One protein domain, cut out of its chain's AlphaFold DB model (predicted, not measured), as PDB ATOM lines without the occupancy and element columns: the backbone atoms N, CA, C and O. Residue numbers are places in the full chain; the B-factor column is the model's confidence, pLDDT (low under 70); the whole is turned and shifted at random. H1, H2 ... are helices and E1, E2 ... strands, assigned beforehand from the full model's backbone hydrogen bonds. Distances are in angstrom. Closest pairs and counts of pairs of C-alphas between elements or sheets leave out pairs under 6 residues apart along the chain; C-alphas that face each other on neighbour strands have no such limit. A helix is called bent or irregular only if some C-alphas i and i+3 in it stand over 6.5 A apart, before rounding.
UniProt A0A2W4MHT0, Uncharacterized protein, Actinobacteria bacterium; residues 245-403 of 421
ATOM      1  N   LEU A 245     167.835 221.041 188.317       72.56
ATOM      2  CA  LEU A 245     167.324 222.076 187.410       72.56
ATOM      3  C   LEU A 245     166.209 221.542 186.507       72.56
ATOM      4  O   LEU A 245     165.288 222.276 186.143       72.56
ATOM      5  N   TRP A 246     166.290 220.256 186.176       74.44
ATOM      6  CA  TRP A 246     165.364 219.572 185.291       74.44
ATOM      7  C   TRP A 246     164.219 218.923 186.081       74.44
ATOM      8  O   TRP A 246     163.083 218.899 185.612       74.44
ATOM      9  N   ARG A 247     164.460 218.486 187.320       74.25
ATOM     10  CA  ARG A 247     163.481 217.769 188.141       74.25
ATOM     11  C   ARG A 247     162.171 218.541 188.331       74.25
ATOM     12  O   ARG A 247     162.128 219.745 188.617       74.25
ATOM     13  N   THR A 248     161.065 217.814 188.199       72.31
ATOM     14  CA  THR A 248     159.717 218.332 188.435       72.31
ATOM     15  C   THR A 248     159.278 218.002 189.861       72.31
ATOM     16  O   THR A 248     158.686 216.969 190.134       72.31
ATOM     17  N   TYR A 249     159.531 218.919 190.796       73.00
ATOM     18  CA  TYR A 249     159.150 218.742 192.209       73.00
ATOM     19  C   TYR A 249     157.650 218.902 192.490       73.00
ATOM     20  O   TYR A 249     157.152 218.533 193.552       73.00
ATOM     21  N   ARG A 250     156.900 219.488 191.549       68.00
ATOM     22  CA  ARG A 250     155.444 219.636 191.651       68.00
ATOM     23  C   ARG A 250     154.772 218.599 190.773       68.00
ATOM     24  O   ARG A 250     155.010 218.607 189.569       68.00
ATOM     25  N   ARG A 251     153.871 217.796 191.350       61.12
ATOM     26  CA  ARG A 251     153.079 216.811 190.597       61.12
ATOM     27  C   ARG A 251     152.489 217.448 189.326       61.12
ATOM     28  O   ARG A 251     151.926 218.545 189.429       61.12
ATOM     29  N   PRO A 252     152.615 216.801 188.154       59.41
ATOM     30  CA  PRO A 252     151.952 217.273 186.948       59.41
ATOM     31  C   PRO A 252     150.440 217.370 187.166       59.41
ATOM     32  O   PRO A 252     149.848 216.578 187.907       59.41
ATOM     33  N   SER A 253     149.810 218.338 186.506       55.84
ATOM     34  CA  SER A 253     148.371 218.278 186.257       55.84
ATOM     35  C   SER A 253     148.082 217.116 185.308       55.84
ATOM     36  O   SER A 253     148.904 216.798 184.454       55.84
ATOM     37  N   SER A 254     146.914 216.490 185.440       66.62
ATOM     38  CA  SER A 254     146.431 215.514 184.459       66.62
ATOM     39  C   SER A 254     146.488 216.084 183.040       66.62
ATOM     40  O   SER A 254     146.238 217.280 182.862       66.62
ATOM     41  N   ARG A 255     146.756 215.224 182.049       76.31
ATOM     42  CA  ARG A 255     146.703 215.560 180.621       76.31
ATOM     43  C   ARG A 255     145.455 216.382 180.300       76.31
ATOM     44  O   ARG A 255     144.340 216.015 180.680       76.31
ATOM     45  N   THR A 256     145.644 217.477 179.573       71.56
ATOM     46  CA  THR A 256     144.533 218.264 179.041       71.56
ATOM     47  C   THR A 256     143.887 217.490 177.886       71.56
ATOM     48  O   THR A 256     144.613 217.011 177.015       71.56
ATOM     49  N   PRO A 257     142.549 217.350 177.834       81.25
ATOM     50  CA  PRO A 257     141.878 216.722 176.698       81.25
ATOM     51  C   PRO A 257     142.261 217.395 175.373       81.25
ATOM     52  O   PRO A 257     142.301 218.624 175.302       81.25
ATOM     53  N   GLY A 258     142.512 216.611 174.323       90.06
ATOM     54  CA  GLY A 258     142.918 217.146 173.024       90.06
ATOM     55  C   GLY A 258     143.794 216.191 172.210       90.06
ATOM     56  O   GLY A 258     143.864 215.002 172.539       90.06
ATOM     57  N   PRO A 259     144.448 216.692 171.145       94.38
ATOM     58  CA  PRO A 259     145.430 215.923 170.385       94.38
ATOM     59  C   PRO A 259     146.630 215.535 171.253       94.38
ATOM     60  O   PRO A 259     146.949 216.232 172.217       94.38
ATOM     61  N   VAL A 260     147.304 214.438 170.909       95.38
ATOM     62  CA  VAL A 260     148.574 214.060 171.542       95.38
ATOM     63  C   VAL A 260     149.645 215.087 171.183       95.38
ATOM     64  O   VAL A 260     149.887 215.368 170.009       95.38
ATOM     65  N   ARG A 261     150.281 215.672 172.192       95.56
ATOM     66  CA  ARG A 261     151.309 216.702 172.020       95.56
ATOM     67  C   ARG A 261     152.691 216.056 172.061       95.56
ATOM     68  O   ARG A 261     153.114 215.562 173.102       95.56
ATOM     69  N   VAL A 262     153.381 216.039 170.926       96.19
ATOM     70  CA  VAL A 262     154.678 215.372 170.755       96.19
ATOM     71  C   VAL A 262     155.794 216.404 170.839       96.19
ATOM     72  O   VAL A 262     155.892 217.287 169.992       96.19
ATOM     73  N   PHE A 263     156.633 216.297 171.857       95.38
ATOM     74  CA  PHE A 263     157.748 217.201 172.095       95.38
ATOM     75  C   PHE A 263     158.966 216.843 171.232       95.38
ATOM     76  O   PHE A 263     159.368 215.677 171.171       95.38
ATOM     77  N   LEU A 264     159.583 217.853 170.616       93.56
ATOM     78  CA  LEU A 264     160.861 217.733 169.917       93.56
ATOM     79  C   LEU A 264     161.778 218.904 170.286       93.56
ATOM     80  O   LEU A 264     161.490 220.061 169.969       93.56
ATOM     81  N   ASP A 265     162.906 218.602 170.923       89.06
ATOM     82  CA  ASP A 265     163.914 219.607 171.258       89.06
ATOM     83  C   ASP A 265     164.963 219.746 170.147       89.06
ATOM     84  O   ASP A 265     166.067 219.205 170.240       89.06
ATOM     85  N   ALA A 266     164.628 220.497 169.097       86.69
ATOM     86  CA  ALA A 266     165.578 220.825 168.034       86.69
ATOM     87  C   ALA A 266     166.632 221.865 168.474       86.69
ATOM     88  O   ALA A 266     167.622 222.054 167.768       86.69
ATOM     89  N   LEU A 267     166.488 222.513 169.643       80.50
ATOM     90  CA  LEU A 267     167.562 223.336 170.218       80.50
ATOM     91  C   LEU A 267     168.716 222.456 170.704       80.50
ATOM     92  O   LEU A 267     169.876 222.797 170.478       80.50
ATOM     93  N   THR A 268     168.397 221.338 171.355       81.06
ATOM     94  CA  THR A 268     169.387 220.385 171.882       81.06
ATOM     95  C   THR A 268     169.850 219.390 170.820       81.06
ATOM     96  O   THR A 268     171.042 219.105 170.713       81.06
ATOM     97  N   LEU A 269     168.921 218.853 170.024       84.00
ATOM     98  CA  LEU A 269     169.206 217.830 169.012       84.00
ATOM     99  C   LEU A 269     169.653 218.422 167.662       84.00
ATOM    100  O   LEU A 269     170.127 217.698 166.794       84.00
ATOM    101  N   GLY A 270     169.547 219.739 167.479       79.75
ATOM    102  CA  GLY A 270     169.813 220.396 166.201       79.75
ATOM    103  C   GLY A 270     168.636 220.312 165.224       79.75
ATOM    104  O   GLY A 270     167.687 219.549 165.407       79.75
ATOM    105  N   THR A 271     168.694 221.120 164.167       80.69
ATOM    106  CA  THR A 271     167.637 221.223 163.146       80.69
ATOM    107  C   THR A 271     167.498 219.950 162.314       80.69
ATOM    108  O   THR A 271     166.377 219.540 162.011       80.69
ATOM    109  N   ASP A 272     168.611 219.265 162.046       85.25
ATOM    110  CA  ASP A 272     168.666 218.019 161.272       85.25
ATOM    111  C   ASP A 272     167.804 216.911 161.899       85.25
ATOM    112  O   ASP A 272     167.253 216.061 161.199       85.25
ATOM    113  N   ALA A 273     167.636 216.935 163.228       88.06
ATOM    114  CA  ALA A 273     166.768 216.004 163.941       88.06
ATOM    115  C   ALA A 273     165.306 216.119 163.491       88.06
ATOM    116  O   ALA A 273     164.637 215.101 163.314       88.06
ATOM    117  N   PHE A 274     164.810 217.343 163.281       90.50
ATOM    118  CA  PHE A 274     163.455 217.563 162.781       90.50
ATOM    119  C   PHE A 274     163.328 217.163 161.312       90.50
ATOM    120  O   PHE A 274     162.373 216.478 160.942       90.50
ATOM    121  N   GLU A 275     164.311 217.527 160.487       90.31
ATOM    122  CA  GLU A 275     164.337 217.177 159.064       90.31
ATOM    123  C   GLU A 275     164.308 215.658 158.847       90.31
ATOM    124  O   GLU A 275     163.578 215.168 157.983       90.31
ATOM    125  N   ALA A 276     165.021 214.897 159.684       90.56
ATOM    126  CA  ALA A 276     165.060 213.439 159.622       90.56
ATOM    127  C   ALA A 276     163.691 212.779 159.885       90.56
ATOM    128  O   ALA A 276     163.361 211.750 159.284       90.56
ATOM    129  N   VAL A 277     162.871 213.354 160.770       93.19
ATOM    130  CA  VAL A 277     161.564 212.783 161.140       93.19
ATOM    131  C   VAL A 277     160.397 213.358 160.345       93.19
ATOM    132  O   VAL A 277     159.357 212.704 160.256       93.19
ATOM    133  N   LEU A 278     160.549 214.539 159.741       93.56
ATOM    134  CA  LEU A 278     159.463 215.263 159.083       93.56
ATOM    135  C   LEU A 278     158.694 214.419 158.043       93.56
ATOM    136  O   LEU A 278     157.471 214.331 158.184       93.56
ATOM    137  N   PRO A 279     159.334 213.706 157.088       93.62
ATOM    138  CA  PRO A 279     158.600 212.908 156.098       93.62
ATOM    139  C   PRO A 279     157.727 211.814 156.730       93.62
ATOM    140  O   PRO A 279     156.630 211.507 156.260       93.62
ATOM    141  N   HIS A 280     158.199 211.231 157.835       94.81
ATOM    142  CA  HIS A 280     157.485 210.192 158.570       94.81
ATOM    143  C   HIS A 280     156.294 210.768 159.341       94.81
ATOM    144  O   HIS A 280     155.217 210.168 159.362       94.81
ATOM    145  N   LEU A 281     156.460 211.950 159.937       95.06
ATOM    146  CA  LEU A 281     155.388 212.649 160.639       95.06
ATOM    147  C   LEU A 281     154.290 213.130 159.679       95.06
ATOM    148  O   LEU A 281     153.112 213.027 160.013       95.06
ATOM    149  N   GLU A 282     154.638 213.582 158.471       95.25
ATOM    150  CA  GLU A 282     153.666 213.939 157.425       95.25
ATOM    151  C   GLU A 282     152.863 212.722 156.943       95.25
ATOM    152  O   GLU A 282     151.634 212.788 156.797       95.25
ATOM    153  N   ALA A 283     153.535 211.583 156.753       95.19
ATOM    154  CA  ALA A 283     152.882 210.323 156.414       95.19
ATOM    155  C   ALA A 283     151.930 209.862 157.530       95.19
ATOM    156  O   ALA A 283     150.783 209.499 157.257       95.19
ATOM    157  N   LEU A 284     152.365 209.937 158.794       95.62
ATOM    158  CA  LEU A 284     151.519 209.621 159.944       95.62
ATOM    159  C   LEU A 284     150.325 210.576 160.027       95.62
ATOM    160  O   LEU A 284     149.191 210.128 160.196       95.62
ATOM    161  N   ARG A 285     150.534 211.882 159.834       94.75
ATOM    162  CA  ARG A 285     149.454 212.877 159.851       94.75
ATOM    163  C   ARG A 285     148.417 212.632 158.763       94.75
ATOM    164  O   ARG A 285     147.226 212.771 159.024       94.75
ATOM    165  N   SER A 286     148.841 212.182 157.586       95.38
ATOM    166  CA  SER A 286     147.922 211.784 156.512       95.38
ATOM    167  C   SER A 286     147.006 210.617 156.915       95.38
ATOM    168  O   SER A 286     145.916 210.474 156.365       95.38
ATOM    169  N   LYS A 287     147.424 209.798 157.891       95.31
ATOM    170  CA  LYS A 287     146.671 208.654 158.416       95.31
ATOM    171  C   LYS A 287     145.784 209.010 159.613       95.31
ATOM    172  O   LYS A 287     144.640 208.571 159.660       95.31
ATOM    173  N   VAL A 288     146.303 209.773 160.578       95.25
ATOM    174  CA  VAL A 288     145.618 210.039 161.864       95.25
ATOM    175  C   VAL A 288     145.021 211.450 161.981       95.25
ATOM    176  O   VAL A 288     144.391 211.770 162.990       95.25
ATOM    177  N   GLY A 289     145.193 212.295 160.963       94.00
ATOM    178  CA  GLY A 289     144.656 213.655 160.914       94.00
ATOM    179  C   GLY A 289     145.181 214.550 162.038       94.00
ATOM    180  O   GLY A 289     146.352 214.487 162.414       94.00
ATOM    181  N   ASP A 290     144.297 215.365 162.611       95.19
ATOM    182  CA  ASP A 290     144.633 216.337 163.661       95.19
ATOM    183  C   ASP A 290     144.758 215.722 165.066       95.19
ATOM    184  O   ASP A 290     144.761 216.445 166.058       95.19
ATOM    185  N   SER A 291     144.879 214.394 165.172       95.25
ATOM    186  CA  SER A 291     144.939 213.670 166.451       95.25
ATOM    187  C   SER A 291     146.252 213.864 167.220       95.25
ATOM    188  O   SER A 291     146.341 213.475 168.383       95.25
ATOM    189  N   PHE A 292     147.263 214.480 166.604       96.25
ATOM    190  CA  PHE A 292     148.491 214.894 167.278       96.25
ATOM    191  C   PHE A 292     148.966 216.264 166.789       96.25
ATOM    192  O   PHE A 292     148.563 216.730 165.723       96.25
ATOM    193  N   VAL A 293     149.837 216.906 167.558       95.81
ATOM    194  CA  VAL A 293     150.581 218.113 167.170       95.81
ATOM    195  C   VAL A 293     152.025 217.966 167.626       95.81
ATOM    196  O   VAL A 293     152.288 217.295 168.625       95.81
ATOM    197  N   VAL A 294     152.959 218.590 166.914       95.69
ATOM    198  CA  VAL A 294     154.362 218.633 167.342       95.69
ATOM    199  C   VAL A 294     154.618 219.954 168.042       95.69
ATOM    200  O   VAL A 294     154.293 221.004 167.504       95.69
ATOM    201  N   VAL A 295     155.199 219.896 169.234       94.75
ATOM    202  CA  VAL A 295     155.677 221.055 169.986       94.75
ATOM    203  C   VAL A 295     157.191 221.066 169.863       94.75
ATOM    204  O   VAL A 295     157.876 220.231 170.454       94.75
ATOM    205  N   MET A 296     157.708 221.988 169.059       92.44
ATOM    206  CA  MET A 296     159.118 222.063 168.722       92.44
ATOM    207  C   MET A 296     159.788 223.265 169.375       92.44
ATOM    208  O   MET A 296     159.367 224.413 169.199       92.44
ATOM    209  N   LEU A 297     160.882 222.999 170.082       88.75
ATOM    210  CA  LEU A 297     161.800 224.044 170.518       88.75
ATOM    211  C   LEU A 297     162.841 224.244 169.427       88.75
ATOM    212  O   LEU A 297     163.507 223.294 169.030       88.75
ATOM    213  N   THR A 298     162.972 225.465 168.924       83.75
ATOM    214  CA  THR A 298     163.884 225.782 167.818       83.75
ATOM    215  C   THR A 298     164.312 227.243 167.886       83.75
ATOM    216  O   THR A 298     163.638 228.053 168.517       83.75
ATOM    217  N   ARG A 299     165.424 227.601 167.239       76.06
ATOM    218  CA  ARG A 299     165.777 229.013 167.013       76.06
ATOM    219  C   ARG A 299     165.003 229.590 165.835       76.06
ATOM    220  O   ARG A 299     164.556 230.729 165.889       76.06
ATOM    221  N   GLU A 300     164.800 228.774 164.807       77.62
ATOM    222  CA  GLU A 300     164.135 229.161 163.571       77.62
ATOM    223  C   GLU A 300     162.902 228.286 163.353       77.62
ATOM    224  O   GLU A 300     162.976 227.054 163.332       77.62
ATOM    225  N   ALA A 301     161.742 228.928 163.242       81.69
ATOM    226  CA  ALA A 301     160.483 228.232 163.042       81.69
ATOM    227  C   ALA A 301     160.358 227.756 161.581       81.69
ATOM    228  O   ALA A 301     160.469 228.585 160.672       81.69
ATOM    229  N   PRO A 302     160.072 226.465 161.321       84.88
ATOM    230  CA  PRO A 302     159.748 226.000 159.981       84.88
ATOM    231  C   PRO A 302     158.489 226.701 159.461       84.88
ATOM    232  O   PRO A 302     157.520 226.924 160.190       84.88
ATOM    233  N   SER A 303     158.497 227.033 158.172       83.38
ATOM    234  CA  SER A 303     157.355 227.658 157.503       83.38
ATOM    235  C   SER A 303     156.423 226.607 156.890       83.38
ATOM    236  O   SER A 303     156.854 225.523 156.510       83.38
ATOM    237  N   GLY A 304     155.127 226.919 156.793       86.12
ATOM    238  CA  GLY A 304     154.158 226.081 156.072       86.12
ATOM    239  C   GLY A 304     153.633 224.847 156.818       86.12
ATOM    240  O   GLY A 304     152.890 224.071 156.222       86.12
ATOM    241  N   LEU A 305     153.948 224.675 158.108       90.75
ATOM    242  CA  LEU A 305     153.516 223.526 158.917       90.75
ATOM    243  C   LEU A 305     152.581 223.962 160.065       90.75
ATOM    244  O   LEU A 305     153.038 224.152 161.190       90.75
ATOM    245  N   PRO A 306     151.257 224.107 159.836       88.75
ATOM    246  CA  PRO A 306     150.316 224.618 160.846       88.75
ATOM    247  C   PRO A 306     150.116 223.686 162.053       88.75
ATOM    248  O   PRO A 306     149.499 224.074 163.040       88.75
ATOM    249  N   TRP A 307     150.609 222.451 161.969       91.88
ATOM    250  CA  TRP A 307     150.517 221.430 163.010       91.88
ATOM    251  C   TRP A 307     151.789 221.285 163.857       91.88
ATOM    252  O   TRP A 307     151.864 220.402 164.718       91.88
ATOM    253  N   VAL A 308     152.768 222.153 163.604       94.38
ATOM    254  CA  VAL A 308     154.000 222.281 164.375       94.38
ATOM    255  C   VAL A 308     153.925 223.592 165.155       94.38
ATOM    256  O   VAL A 308     154.042 224.684 164.601       94.38
ATOM    257  N   GLU A 309     153.696 223.483 166.457       93.06
ATOM    258  CA  GLU A 309     153.784 224.590 167.401       93.06
ATOM    259  C   GLU A 309     155.259 224.856 167.695       93.06
ATOM    260  O   GLU A 309     155.974 223.974 168.163       93.06
ATOM    261  N   THR A 310     155.727 226.066 167.406       90.31
ATOM    262  CA  THR A 310     157.131 226.434 167.599       90.31
ATOM    263  C   THR A 310     157.274 227.370 168.786       90.31
ATOM    264  O   THR A 310     156.506 228.318 168.967       90.31
ATOM    265  N   HIS A 311     158.283 227.109 169.607       85.31
ATOM    266  CA  HIS A 311     158.664 227.994 170.693       85.31
ATOM    267  C   HIS A 311     160.095 228.473 170.459       85.31
ATOM    268  O   HIS A 311     161.032 227.719 170.738       85.31
ATOM    269  N   PRO A 312     160.278 229.703 169.947       75.38
ATOM    270  CA  PRO A 312     161.592 230.314 169.900       75.38
ATOM    271  C   PRO A 312     162.077 230.610 171.317       75.38
ATOM    272  O   PRO A 312     161.302 231.028 172.185       75.38
ATOM    273  N   ILE A 313     163.366 230.379 171.551       69.94
ATOM    274  CA  ILE A 313     164.016 230.763 172.801       69.94
ATOM    275  C   ILE A 313     164.026 232.297 172.930       69.94
ATOM    276  O   ILE A 313     164.210 233.004 171.939       69.94
ATOM    277  N   SER A 314     163.791 232.821 174.137       66.44
ATOM    278  CA  SER A 314     163.924 234.262 174.379       66.44
ATOM    279  C   SER A 314     165.403 234.662 174.295       66.44
ATOM    280  O   SER A 314     166.242 233.950 174.853       66.44
ATOM    281  N   PRO A 315     165.721 235.796 173.648       58.94
ATOM    282  CA  PRO A 315     167.071 236.357 173.636       58.94
ATOM    283  C   PRO A 315     167.516 236.898 175.009       58.94
ATOM    284  O   PRO A 315     168.670 237.260 175.173       58.94
ATOM    285  N   ASP A 316     166.624 236.959 176.002       55.84
ATOM    286  CA  ASP A 316     166.902 237.564 177.312       55.84
ATOM    287  C   ASP A 316     167.337 236.533 178.379       55.84
ATOM    288  O   ASP A 316     167.393 236.849 179.570       55.84
ATOM    289  N   PHE A 317     167.609 235.277 178.001       58.25
ATOM    290  CA  PHE A 317     168.038 234.248 178.956       58.25
ATOM    291  C   PHE A 317     169.540 234.314 179.242       58.25
ATOM    292  O   PHE A 317     170.364 234.241 178.336       58.25
ATOM    293  N   ALA A 318     169.890 234.361 180.526       56.75
ATOM    294  CA  ALA A 318     171.246 234.590 181.011       56.75
ATOM    295  C   ALA A 318     171.940 233.334 181.580       56.75
ATOM    296  O   ALA A 318     173.065 233.438 182.061       56.75
ATOM    297  N   GLY A 319     171.324 232.140 181.553       66.44
ATOM    298  CA  GLY A 319     172.050 230.933 181.967       66.44
ATOM    299  C   GLY A 319     171.304 229.592 181.951       66.44
ATOM    300  O   GLY A 319     170.082 229.541 181.768       66.44
ATOM    301  N   PRO A 320     172.027 228.481 182.208       68.31
ATOM    302  CA  PRO A 320     171.521 227.117 182.021       68.31
ATOM    303  C   PRO A 320     170.280 226.773 182.854       68.31
ATOM    304  O   PRO A 320     169.397 226.064 182.378       68.31
ATOM    305  N   ALA A 321     170.170 227.301 184.077       72.19
ATOM    306  CA  ALA A 321     169.008 227.087 184.942       72.19
ATOM    307  C   ALA A 321     167.729 227.739 184.391       72.19
ATOM    308  O   ALA A 321     166.646 227.155 184.480       72.19
ATOM    309  N   GLN A 322     167.836 228.934 183.802       73.69
ATOM    310  CA  GLN A 322     166.702 229.618 183.177       73.69
ATOM    311  C   GLN A 322     166.262 228.882 181.911       73.69
ATOM    312  O   GLN A 322     165.070 228.617 181.750       73.69
ATOM    313  N   THR A 323     167.217 228.469 181.073       75.00
ATOM    314  CA  THR A 323     166.950 227.644 179.889       75.00
ATOM    315  C   THR A 323     166.283 226.327 180.277       75.00
ATOM    316  O   THR A 323     165.257 225.975 179.702       75.00
ATOM    317  N   ALA A 324     166.793 225.630 181.298       77.31
ATOM    318  CA  ALA A 324     166.221 224.372 181.767       77.31
ATOM    319  C   ALA A 324     164.771 224.525 182.244       77.31
ATOM    320  O   ALA A 324     163.891 223.763 181.836       77.31
ATOM    321  N   ARG A 325     164.499 225.558 183.051       78.44
ATOM    322  CA  ARG A 325     163.143 225.886 183.518       78.44
ATOM    323  C   ARG A 325     162.213 226.213 182.355       78.44
ATOM    324  O   ARG A 325     161.101 225.698 182.323       78.44
ATOM    325  N   TRP A 326     162.671 227.018 181.397       80.81
ATOM    326  CA  TRP A 326     161.879 227.384 180.228       80.81
ATOM    327  C   TRP A 326     161.547 226.166 179.356       80.81
ATOM    328  O   TRP A 326     160.374 225.949 179.061       80.81
ATOM    329  N   ILE A 327     162.541 225.337 179.010       82.25
ATOM    330  CA  ILE A 327     162.346 224.098 178.235       82.25
ATOM    331  C   ILE A 327     161.328 223.200 178.941       82.25
ATOM    332  O   ILE A 327     160.347 222.774 178.328       82.25
ATOM    333  N   ARG A 328     161.511 222.976 180.249       82.38
ATOM    334  CA  ARG A 328     160.590 222.180 181.064       82.38
ATOM    335  C   ARG A 328     159.175 222.745 181.019       82.38
ATOM    336  O   ARG A 328     158.230 221.990 180.836       82.38
ATOM    337  N   ASP A 329     159.005 224.053 181.170       83.25
ATOM    338  CA  ASP A 329     157.682 224.678 181.150       83.25
ATOM    339  C   ASP A 329     156.996 224.535 179.780       83.25
ATOM    340  O   ASP A 329     155.772 224.402 179.725       83.25
ATOM    341  N   LYS A 330     157.765 224.502 178.680       85.19
ATOM    342  CA  LYS A 330     157.246 224.268 177.321       85.19
ATOM    343  C   LYS A 330     156.943 222.809 177.010       85.19
ATOM    344  O   LYS A 330     155.965 222.547 176.315       85.19
ATOM    345  N   GLY A 331     157.732 221.867 177.516       82.69
ATOM    346  CA  GLY A 331     157.477 220.445 177.292       82.69
ATOM    347  C   GLY A 331     156.544 219.801 178.324       82.69
ATOM    348  O   GLY A 331     155.914 218.799 178.017       82.69
ATOM    349  N   ARG A 332     156.327 220.412 179.496       81.44
ATOM    350  CA  ARG A 332     155.296 220.016 180.480       81.44
ATOM    351  C   ARG A 332     153.878 219.807 179.924       81.44
ATOM    352  O   ARG A 332     153.214 218.892 180.397       81.44
ATOM    353  N   PRO A 333     153.360 220.631 178.994       86.94
ATOM    354  CA  PRO A 333     152.066 220.379 178.361       86.94
ATOM    355  C   PRO A 333     152.104 219.276 177.290       86.94
ATOM    356  O   PRO A 333     151.108 219.115 176.591       86.94
ATOM    357  N   CYS A 334     153.227 218.582 177.088       91.94
ATOM    358  CA  CYS A 334     153.344 217.504 176.110       91.94
ATOM    359  C   CYS A 334     153.018 216.136 176.720       91.94
ATOM    360  O   CYS A 334     152.997 215.965 177.935       91.94
ATOM    361  N   ASP A 335     152.759 215.167 175.846       93.06
ATOM    362  CA  ASP A 335     152.327 213.812 176.191       93.06
ATOM    363  C   ASP A 335     153.403 212.756 175.895       93.06
ATOM    364  O   ASP A 335     153.416 211.696 176.512       93.06
ATOM    365  N   ALA A 336     154.294 213.029 174.940       94.44
ATOM    366  CA  ALA A 336     155.398 212.161 174.540       94.44
ATOM    367  C   ALA A 336     156.549 213.002 173.975       94.44
ATOM    368  O   ALA A 336     156.351 214.170 173.643       94.44
ATOM    369  N   ALA A 337     157.735 212.413 173.832       95.19
ATOM    370  CA  ALA A 337     158.892 213.071 173.231       95.19
ATOM    371  C   ALA A 337     159.571 212.196 172.174       95.19
ATOM    372  O   ALA A 337     159.592 210.972 172.298       95.19
ATOM    373  N   LEU A 338     160.168 212.825 171.161       95.50
ATOM    374  CA  LEU A 338     161.036 212.153 170.194       95.50
ATOM    375  C   LEU A 338     162.503 212.406 170.545       95.50
ATOM    376  O   LEU A 338     162.925 213.553 170.689       95.50
ATOM    377  N   LEU A 339     163.279 211.330 170.657       93.06
ATOM    378  CA  LEU A 339     164.731 211.375 170.799       93.06
ATOM    379  C   LEU A 339     165.355 210.909 169.488       93.06
ATOM    380  O   LEU A 339     165.366 209.716 169.193       93.06
ATOM    381  N   VAL A 340     165.834 211.865 168.696       90.56
ATOM    382  CA  VAL A 340     166.388 211.607 167.364       90.56
ATOM    383  C   VAL A 340     167.903 211.595 167.431       90.56
ATOM    384  O   VAL A 340     168.517 212.607 167.763       90.56
ATOM    385  N   ASP A 341     168.503 210.450 167.119       85.38
ATOM    386  CA  ASP A 341     169.947 210.343 166.959       85.38
ATOM    387  C   ASP A 341     170.323 210.555 165.489       85.38
ATOM    388  O   ASP A 341     170.093 209.695 164.640       85.38
ATOM    389  N   THR A 342     170.889 211.721 165.181       79.44
ATOM    390  CA  THR A 342     171.430 212.044 163.852       79.44
ATOM    391  C   THR A 342     172.949 211.843 163.772       79.44
ATOM    392  O   THR A 342     173.603 212.411 162.901       79.44
ATOM    393  N   GLY A 343     173.533 211.034 164.668       74.00
ATOM    394  CA  GLY A 343     174.987 210.908 164.825       74.00
ATOM    395  C   GLY A 343     175.578 212.034 165.674       74.00
ATOM    396  O   GLY A 343     176.730 212.431 165.483       74.00
ATOM    397  N   LEU A 344     174.773 212.587 166.583       67.50
ATOM    398  CA  LEU A 344     175.181 213.668 167.475       67.50
ATOM    399  C   LEU A 344     176.175 213.155 168.525       67.50
ATOM    400  O   LEU A 344     176.151 211.973 168.875       67.50
ATOM    401  N   PRO A 345     177.004 214.039 169.113       70.31
ATOM    402  CA  PRO A 345     177.792 213.679 170.284       70.31
ATOM    403  C   PRO A 345     176.903 213.074 171.378       70.31
ATOM    404  O   PRO A 345     175.840 213.624 171.681       70.31
ATOM    405  N   GLU A 346     177.365 211.993 172.015       71.31
ATOM    406  CA  GLU A 346     176.640 211.273 173.079       71.31
ATOM    407  C   GLU A 346     176.091 212.230 174.153       71.31
ATOM    408  O   GLU A 346     174.963 212.079 174.630       71.31
ATOM    409  N   ARG A 347     176.840 213.298 174.455       71.88
ATOM    410  CA  ARG A 347     176.442 214.369 175.375       71.88
ATOM    411  C   ARG A 347     175.088 215.003 175.038       71.88
ATOM    412  O   ARG A 347     174.285 215.219 175.944       71.88
ATOM    413  N   ARG A 348     174.817 215.306 173.763       76.31
ATOM    414  CA  ARG A 348     173.543 215.918 173.332       76.31
ATOM    415  C   ARG A 348     172.382 214.963 173.531       76.31
ATOM    416  O   ARG A 348     171.343 215.360 174.050       76.31
ATOM    417  N   MET A 349     172.593 213.692 173.204       79.88
ATOM    418  CA  MET A 349     171.604 212.647 173.442       79.88
ATOM    419  C   MET A 349     171.333 212.467 174.942       79.88
ATOM    420  O   MET A 349     170.182 212.344 175.359       79.88
ATOM    421  N   LYS A 350     172.371 212.528 175.783       77.06
ATOM    422  CA  LYS A 350     172.236 212.487 177.244       77.06
ATOM    423  C   LYS A 350     171.452 213.688 177.785       77.06
ATOM    424  O   LYS A 350     170.568 213.495 178.615       77.06
ATOM    425  N   LEU A 351     171.725 214.901 177.297       78.00
ATOM    426  CA  LEU A 351     170.977 216.110 177.661       78.00
ATOM    427  C   LEU A 351     169.500 215.994 177.254       78.00
ATOM    428  O   LEU A 351     168.625 216.219 178.090       78.00
ATOM    429  N   ALA A 352     169.225 215.549 176.026       83.25
ATOM    430  CA  ALA A 352     167.867 215.315 175.540       83.25
ATOM    431  C   ALA A 352     167.120 214.269 176.384       83.25
ATOM    432  O   ALA A 352     165.968 214.476 176.761       83.25
ATOM    433  N   ARG A 353     167.787 213.175 176.775       82.88
ATOM    434  CA  ARG A 353     167.225 212.177 177.703       82.88
ATOM    435  C   ARG A 353     166.929 212.774 179.078       82.88
ATOM    436  O   ARG A 353     165.867 212.520 179.634       82.88
ATOM    437  N   MET A 354     167.824 213.589 179.636       78.56
ATOM    438  CA  MET A 354     167.580 214.245 180.928       78.56
ATOM    439  C   MET A 354     166.379 215.191 180.875       78.56
ATOM    440  O   MET A 354     165.587 215.222 181.814       78.56
ATOM    441  N   GLN A 355     166.221 215.924 179.773       81.75
ATOM    442  CA  GLN A 355     165.077 216.801 179.536       81.75
ATOM    443  C   GLN A 355     163.764 216.017 179.496       81.75
ATOM    444  O   GLN A 355     162.821 216.367 180.207       81.75
ATOM    445  N   THR A 356     163.688 214.947 178.698       85.56
ATOM    446  CA  THR A 356     162.460 214.143 178.571       85.56
ATOM    447  C   THR A 356     162.080 213.476 179.881       85.56
ATOM    448  O   THR A 356     160.914 213.507 180.277       85.56
ATOM    449  N   VAL A 357     163.077 212.977 180.607       79.94
ATOM    450  CA  VAL A 357     162.914 212.390 181.933       79.94
ATOM    451  C   VAL A 357     162.376 213.407 182.947       79.94
ATOM    452  O   VAL A 357     161.449 213.112 183.697       79.94
ATOM    453  N   ALA A 358     162.888 214.633 182.934       77.50
ATOM    454  CA  ALA A 358     162.411 215.730 183.773       77.50
ATOM    455  C   ALA A 358     160.972 216.160 183.537       77.50
ATOM    456  O   ALA A 358     160.286 216.618 184.459       77.50
ATOM    457  N   MET A 359     160.526 216.024 182.300       81.94
ATOM    458  CA  MET A 359     159.154 216.301 181.912       81.94
ATOM    459  C   MET A 359     158.249 215.079 182.114       81.94
ATOM    460  O   MET A 359     157.056 215.181 181.856       81.94
ATOM    461  N   GLU A 360     158.803 213.960 182.601       83.62
ATOM    462  CA  GLU A 360     158.119 212.675 182.776       83.62
ATOM    463  C   GLU A 360     157.473 212.183 181.467       83.62
ATOM    464  O   GLU A 360     156.441 211.509 181.475       83.62
ATOM    465  N   LEU A 361     158.077 212.532 180.325       88.25
ATOM    466  CA  LEU A 361     157.548 212.189 179.012       88.25
ATOM    467  C   LEU A 361     158.016 210.790 178.601       88.25
ATOM    468  O   LEU A 361     159.218 210.509 178.655       88.25
ATOM    469  N   PRO A 362     157.117 209.921 178.107       91.94
ATOM    470  CA  PRO A 362     157.534 208.732 177.390       91.94
ATOM    471  C   PRO A 362     158.309 209.157 176.140       91.94
ATOM    472  O   PRO A 362     157.772 209.796 175.233       91.94
ATOM    473  N   ALA A 363     159.596 208.825 176.125       92.31
ATOM    474  CA  ALA A 363     160.494 209.132 175.028       92.31
ATOM    475  C   ALA A 363     160.538 207.970 174.029       92.31
ATOM    476  O   ALA A 363     160.717 206.812 174.418       92.31
ATOM    477  N   LEU A 364     160.382 208.281 172.744       94.44
ATOM    478  CA  LEU A 364     160.547 207.341 171.646       94.44
ATOM    479  C   LEU A 364     161.917 207.580 171.019       94.44
ATOM    480  O   LEU A 364     162.186 208.667 170.506       94.44
ATOM    481  N   GLU A 365     162.777 206.566 171.066       91.25
ATOM    482  CA  GLU A 365     164.056 206.598 170.361       91.25
ATOM    483  C   GLU A 365     163.804 206.392 168.866       91.25
ATOM    484  O   GLU A 365     163.252 205.375 168.440       91.25
ATOM    485  N   VAL A 366     164.166 207.390 168.066       89.88
ATOM    486  CA  VAL A 366     163.982 207.369 166.618       89.88
ATOM    487  C   VAL A 366     165.161 206.637 165.995       89.88
ATOM    488  O   VAL A 366     166.264 207.168 165.898       89.88
ATOM    489  N   GLY A 367     164.902 205.402 165.577       80.31
ATOM    490  CA  GLY A 367     165.827 204.569 164.820       80.31
ATOM    491  C   GLY A 367     165.402 204.379 163.363       80.31
ATOM    492  O   GLY A 367     164.275 204.683 162.962       80.31
ATOM    493  N   ALA A 368     166.312 203.811 162.569       73.31
ATOM    494  CA  ALA A 368     166.090 203.497 161.155       73.31
ATOM    495  C   ALA A 368     165.066 202.365 160.916       73.31
ATOM    496  O   ALA A 368     164.620 202.168 159.789       73.31
ATOM    497  N   ASP A 369     164.698 201.612 161.955       78.50
ATOM    498  CA  ASP A 369     163.761 200.486 161.874       78.50
ATOM    499  C   ASP A 369     162.284 200.911 161.777       78.50
ATOM    500  O   ASP A 369     161.417 200.079 161.503       78.50
ATOM    501  N   GLY A 370     161.987 202.199 161.994       81.88
ATOM    502  CA  GLY A 370     160.632 202.748 161.959       81.88
ATOM    503  C   GLY A 370     159.722 202.272 163.098       81.88
ATOM    504  O   GLY A 370     158.533 202.602 163.091       81.88
ATOM    505  N   ALA A 371     160.240 201.539 164.092       90.06
ATOM    506  CA  ALA A 371     159.444 201.004 165.200       90.06
ATOM    507  C   ALA A 371     158.772 202.120 166.017       90.06
ATOM    508  O   ALA A 371     157.629 201.988 166.464       90.06
ATOM    509  N   TRP A 372     159.453 203.259 166.133       94.12
ATOM    510  CA  TRP A 372     158.955 204.458 166.798       94.12
ATOM    511  C   TRP A 372     157.670 205.018 166.163       94.12
ATOM    512  O   TRP A 372     156.850 205.588 166.875       94.12
ATOM    513  N   ILE A 373     157.446 204.835 164.855       95.19
ATOM    514  CA  ILE A 373     156.239 205.333 164.169       95.19
ATOM    515  C   ILE A 373     155.017 204.542 164.628       95.19
ATOM    516  O   ILE A 373     153.979 205.124 164.937       95.19
ATOM    517  N   ALA A 374     155.147 203.214 164.693       94.62
ATOM    518  CA  ALA A 374     154.074 202.337 165.149       94.62
ATOM    519  C   ALA A 374     153.744 202.579 166.629       94.62
ATOM    520  O   ALA A 374     152.572 202.591 167.007       94.62
ATOM    521  N   GLU A 375     154.764 202.816 167.459       96.31
ATOM    522  CA  GLU A 375     154.555 203.182 168.861       96.31
ATOM    523  C   GLU A 375     153.894 204.559 168.994       96.31
ATOM    524  O   GLU A 375     152.948 204.706 169.765       96.31
ATOM    525  N   LEU A 376     154.310 205.557 168.206       96.62
ATOM    526  CA  LEU A 376     153.669 206.873 168.212       96.62
ATOM    527  C   LEU A 376     152.199 206.781 167.787       96.62
ATOM    528  O   LEU A 376     151.332 207.363 168.435       96.62
ATOM    529  N   GLU A 377     151.895 206.011 166.743       96.44
ATOM    530  CA  GLU A 377     150.518 205.755 166.322       96.44
ATOM    531  C   GLU A 377     149.693 205.114 167.448       96.44
ATOM    532  O   GLU A 377     148.549 205.507 167.684       96.44
ATOM    533  N   ARG A 378     150.283 204.169 168.187       96.50
ATOM    534  CA  ARG A 378     149.630 203.524 169.329       96.50
ATOM    535  C   ARG A 378     149.361 204.503 170.470       96.50
ATOM    536  O   ARG A 378     148.258 204.493 171.007       96.50
ATOM    537  N   LEU A 379     150.322 205.364 170.806       95.56
ATOM    538  CA  LEU A 379     150.145 206.422 171.810       95.56
ATOM    539  C   LEU A 379     149.030 207.404 171.424       95.56
ATOM    540  O   LEU A 379     148.326 207.907 172.295       95.56
ATOM    541  N   ILE A 380     148.854 207.662 170.124       95.94
ATOM    542  CA  ILE A 380     147.773 208.506 169.596       95.94
ATOM    543  C   ILE A 380     146.413 207.807 169.708       95.94
ATOM    544  O   ILE A 380     145.422 208.447 170.059       95.94
ATOM    545  N   ALA A 381     146.354 206.511 169.402       95.44
ATOM    546  CA  ALA A 381     145.104 205.759 169.328       95.44
ATOM    547  C   ALA A 381     144.584 205.255 170.687       95.44
ATOM    548  O   ALA A 381     143.375 205.074 170.835       95.44
ATOM    549  N   ASP A 382     145.467 205.011 171.660       95.19
ATOM    550  CA  ASP A 382     145.150 204.340 172.924       95.19
ATOM    551  C   ASP A 382     145.547 205.199 174.148       95.19
ATOM    552  O   ASP A 382     146.716 205.225 174.553       95.19
ATOM    553  N   PRO A 383     144.576 205.897 174.774       91.44
ATOM    554  CA  PRO A 383     144.817 206.707 175.965       91.44
ATOM    555  C   PRO A 383     145.320 205.916 177.179       91.44
ATOM    556  O   PRO A 383     146.071 206.472 177.984       91.44
ATOM    557  N   ASP A 384     144.925 204.648 177.324       92.19
ATOM    558  CA  ASP A 384     145.352 203.810 178.448       92.19
ATOM    559  C   ASP A 384     146.813 203.386 178.264       92.19
ATOM    560  O   ASP A 384     147.598 203.421 179.217       92.19
ATOM    561  N   HIS A 385     147.213 203.072 177.025       95.25
ATOM    562  CA  HIS A 385     148.617 202.825 176.676       95.25
ATOM    563  C   HIS A 385     149.484 204.062 176.924       95.25
ATOM    564  O   HIS A 385     150.533 203.961 177.563       95.25
ATOM    565  N   LEU A 386     149.027 205.245 176.504       92.44
ATOM    566  CA  LEU A 386     149.716 206.509 176.780       92.44
ATOM    567  C   LEU A 386     149.888 206.749 178.290       92.44
ATOM    568  O   LEU A 386     150.986 207.076 178.743       92.44
ATOM    569  N   ALA A 387     148.836 206.532 179.085       89.31
ATOM    570  CA  ALA A 387     148.893 206.685 180.538       89.31
ATOM    571  C   ALA A 387     149.867 205.690 181.199       89.31
ATOM    572  O   ALA A 387     150.604 206.061 182.118       89.31
ATOM    573  N   ALA A 388     149.907 204.442 180.724       91.56
ATOM    574  CA  ALA A 388     150.852 203.437 181.201       91.56
ATOM    575  C   ALA A 388     152.306 203.836 180.899       91.56
ATOM    576  O   ALA A 388     153.153 203.809 181.795       91.56
ATOM    577  N   ARG A 389     152.587 204.293 179.672       92.50
ATOM    578  CA  ARG A 389     153.927 204.735 179.254       92.50
ATOM    579  C   ARG A 389     154.388 205.985 180.004       92.50
ATOM    580  O   ARG A 389     155.548 206.052 180.404       92.50
ATOM    581  N   ALA A 390     153.488 206.925 180.287       87.12
ATOM    582  CA  ALA A 390     153.785 208.066 181.153       87.12
ATOM    583  C   ALA A 390     154.144 207.628 182.589       87.12
ATOM    584  O   ALA A 390     155.080 208.149 183.195       87.12
ATOM    585  N   MET A 391     153.455 206.618 183.137       85.69
ATOM    586  CA  MET A 391     153.789 206.070 184.457       85.69
ATOM    587  C   MET A 391     155.167 205.392 184.481       85.69
ATOM    588  O   MET A 391     155.887 205.496 185.476       85.69
ATOM    589  N   GLU A 392     155.544 204.697 183.409       88.81
ATOM    590  CA  GLU A 392     156.880 204.110 183.258       88.81
ATOM    591  C   GLU A 392     157.966 205.181 183.156       88.81
ATOM    592  O   GLU A 392     158.967 205.090 183.867       88.81
ATOM    593  N   ALA A 393     157.745 206.219 182.343       85.81
ATOM    594  CA  ALA A 393     158.660 207.353 182.214       85.81
ATOM    595  C   ALA A 393     158.910 208.031 183.567       85.81
ATOM    596  O   ALA A 393     160.052 208.315 183.922       85.81
ATOM    597  N   ARG A 394     157.858 208.189 184.376       79.50
ATOM    598  CA  ARG A 394     157.966 208.729 185.732       79.50
ATOM    599  C   ARG A 394     158.828 207.869 186.660       79.50
ATOM    600  O   ARG A 394     159.679 208.400 187.360       79.50
ATOM    601  N   LYS A 395     158.655 206.544 186.643       81.44
ATOM    602  CA  LYS A 395     159.504 205.633 187.436       81.44
ATOM    603  C   LYS A 395     160.960 205.665 186.976       81.44
ATOM    604  O   LYS A 395     161.864 205.601 187.800       81.44
ATOM    605  N   ALA A 396     161.185 205.743 185.664       79.50
ATOM    606  CA  ALA A 396     162.526 205.868 185.105       79.50
ATOM    607  C   ALA A 396     163.189 207.188 185.522       79.50
ATOM    608  O   ALA A 396     164.398 207.211 185.744       79.50
ATOM    609  N   ALA A 397     162.398 208.256 185.678       75.38
ATOM    610  CA  ALA A 397     162.887 209.530 186.172       75.38
ATOM    611  C   ALA A 397     163.469 209.423 187.571       75.38
ATOM    612  O   ALA A 397     164.631 209.773 187.751       75.38
ATOM    613  N   ASP A 398     162.714 208.867 188.517       70.38
ATOM    614  CA  ASP A 398     163.160 208.715 189.904       70.38
ATOM    615  C   ASP A 398     164.521 207.991 189.995       70.38
ATOM    616  O   ASP A 398     165.429 208.479 190.664       70.38
ATOM    617  N   SER A 399     164.717 206.914 189.226       72.38
ATOM    618  CA  SER A 399     165.986 206.168 189.185       72.38
ATOM    619  C   SER A 399     167.146 206.926 188.528       72.38
ATOM    620  O   SER A 399     168.298 206.750 188.922       72.38
ATOM    621  N   LEU A 400     166.880 207.738 187.496       69.12
ATOM    622  CA  LEU A 400     167.931 208.487 186.797       69.12
ATOM    623  C   LEU A 400     168.578 209.519 187.738       69.12
ATOM    624  O   LEU A 400     169.782 209.761 187.657       69.12
ATOM    625  N   TRP A 401     167.794 210.116 188.640       68.25
ATOM    626  CA  TRP A 401     168.234 211.215 189.499       68.25
ATOM    627  C   TRP A 401     169.209 210.807 190.610       68.25
ATOM    628  O   TRP A 401     170.066 211.610 190.977       68.25
ATOM    629  N   GLU A 402     169.149 209.565 191.089       61.59
ATOM    630  CA  GLU A 402     169.985 209.072 192.197       61.59
ATOM    631  C   GLU A 402     171.477 208.907 191.829       61.59
ATOM    632  O   GLU A 402     172.332 208.849 192.711       61.59
ATOM    633  N   GLY A 403     171.820 208.853 190.535       60.03
ATOM    634  CA  GLY A 403     173.182 208.565 190.055       60.03
ATOM    635  C   GLY A 403     174.062 209.777 189.714       60.03
ATOM    636  O   GLY A 403     175.202 209.597 189.275       60.03
TER     637      GLY A 403
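This is residues 245 to 403 of the 421 residues of an uncharacterized protein of Actinobacteria bacterium (UniProt A0A2W4MHT0). A strongly twisted sheet of five parallel strands makes the core, with H2 and H5 on one face and H4 on the other, three layers in all. The long helix H6 only grazes the sheet and makes a corner with H5, while residues 245 to 259 run along the outside with no named element. The printed part has 159 residues, with six named helices and five named strands in the order E1 H1 H2 E2 E3 H3 E4 H4 E5 H5 H6; the class is mixed. The sheet's order is E3 E2 E1 E4 E5. The whole is compact and rounded, with a radius of gyration of the C-alphas of 14.9 A and spans of 40 by 34 by 30 A.

E1, residues 260 to 265, begins at C-alpha 260 (148.574, 214.060, 171.542). H1 is residues 266 to 269. H2, residues 271 to 291, spans 24.1 A; it is irregular, with C-alphas 287 and 290 9.5 A apart and a kink of 85 degrees near residue 285. E2 is residues 292 to 298, 18.9 A, and E3 residues 308 to 312. H3 is residues 320 to 331, E4 336 to 340, H4 346 to 358, 18.3 A, E5 363 to 366 and H5 371 to 381. H6, residues 383 to 401, 27.4 A, ends at C-alpha 401 (168.234, 211.215, 189.499).

Across the sheet, N 309 and O 294 are 2.8 A apart between E3 and E2, N 295 and O 262 2.8 A between E2 and E1, N 263 and O 336 2.8 A between E1 and E4, and N 364 and O 337 2.8 A between E4 and E5. E1, H1 H2, E2 and E4, H4, E5 are strand-helix-strand units, two parallel neighbour strands with helices between; E3, H3, E4 is a split one, with E2 and E1 between. The three crossovers are right-handed. H2 runs along the strands over E1 and E4, at a height over the sheet of 8.8 A. H4, on the opposite face, runs along E4 at a height of 9.3 A. H4 is the hub: it touches H1, H3 and H6, the last closest at the C-alphas of Val 357 and Ala 397, 5.1 A. Every O i to N i+4 pair is within hydrogen-bond range in H3, H4, H5 and H6, and 12 of 17 in H2; H1 is too short for one.

The C-alphas of Gly 304 and Glu 402, the two farthest apart, are 43.0 A apart. The printed part has no cut, and no link is long. pLDDT is under 70 at residues 250 to 254, 313 to 320, 344 and 400 to 403.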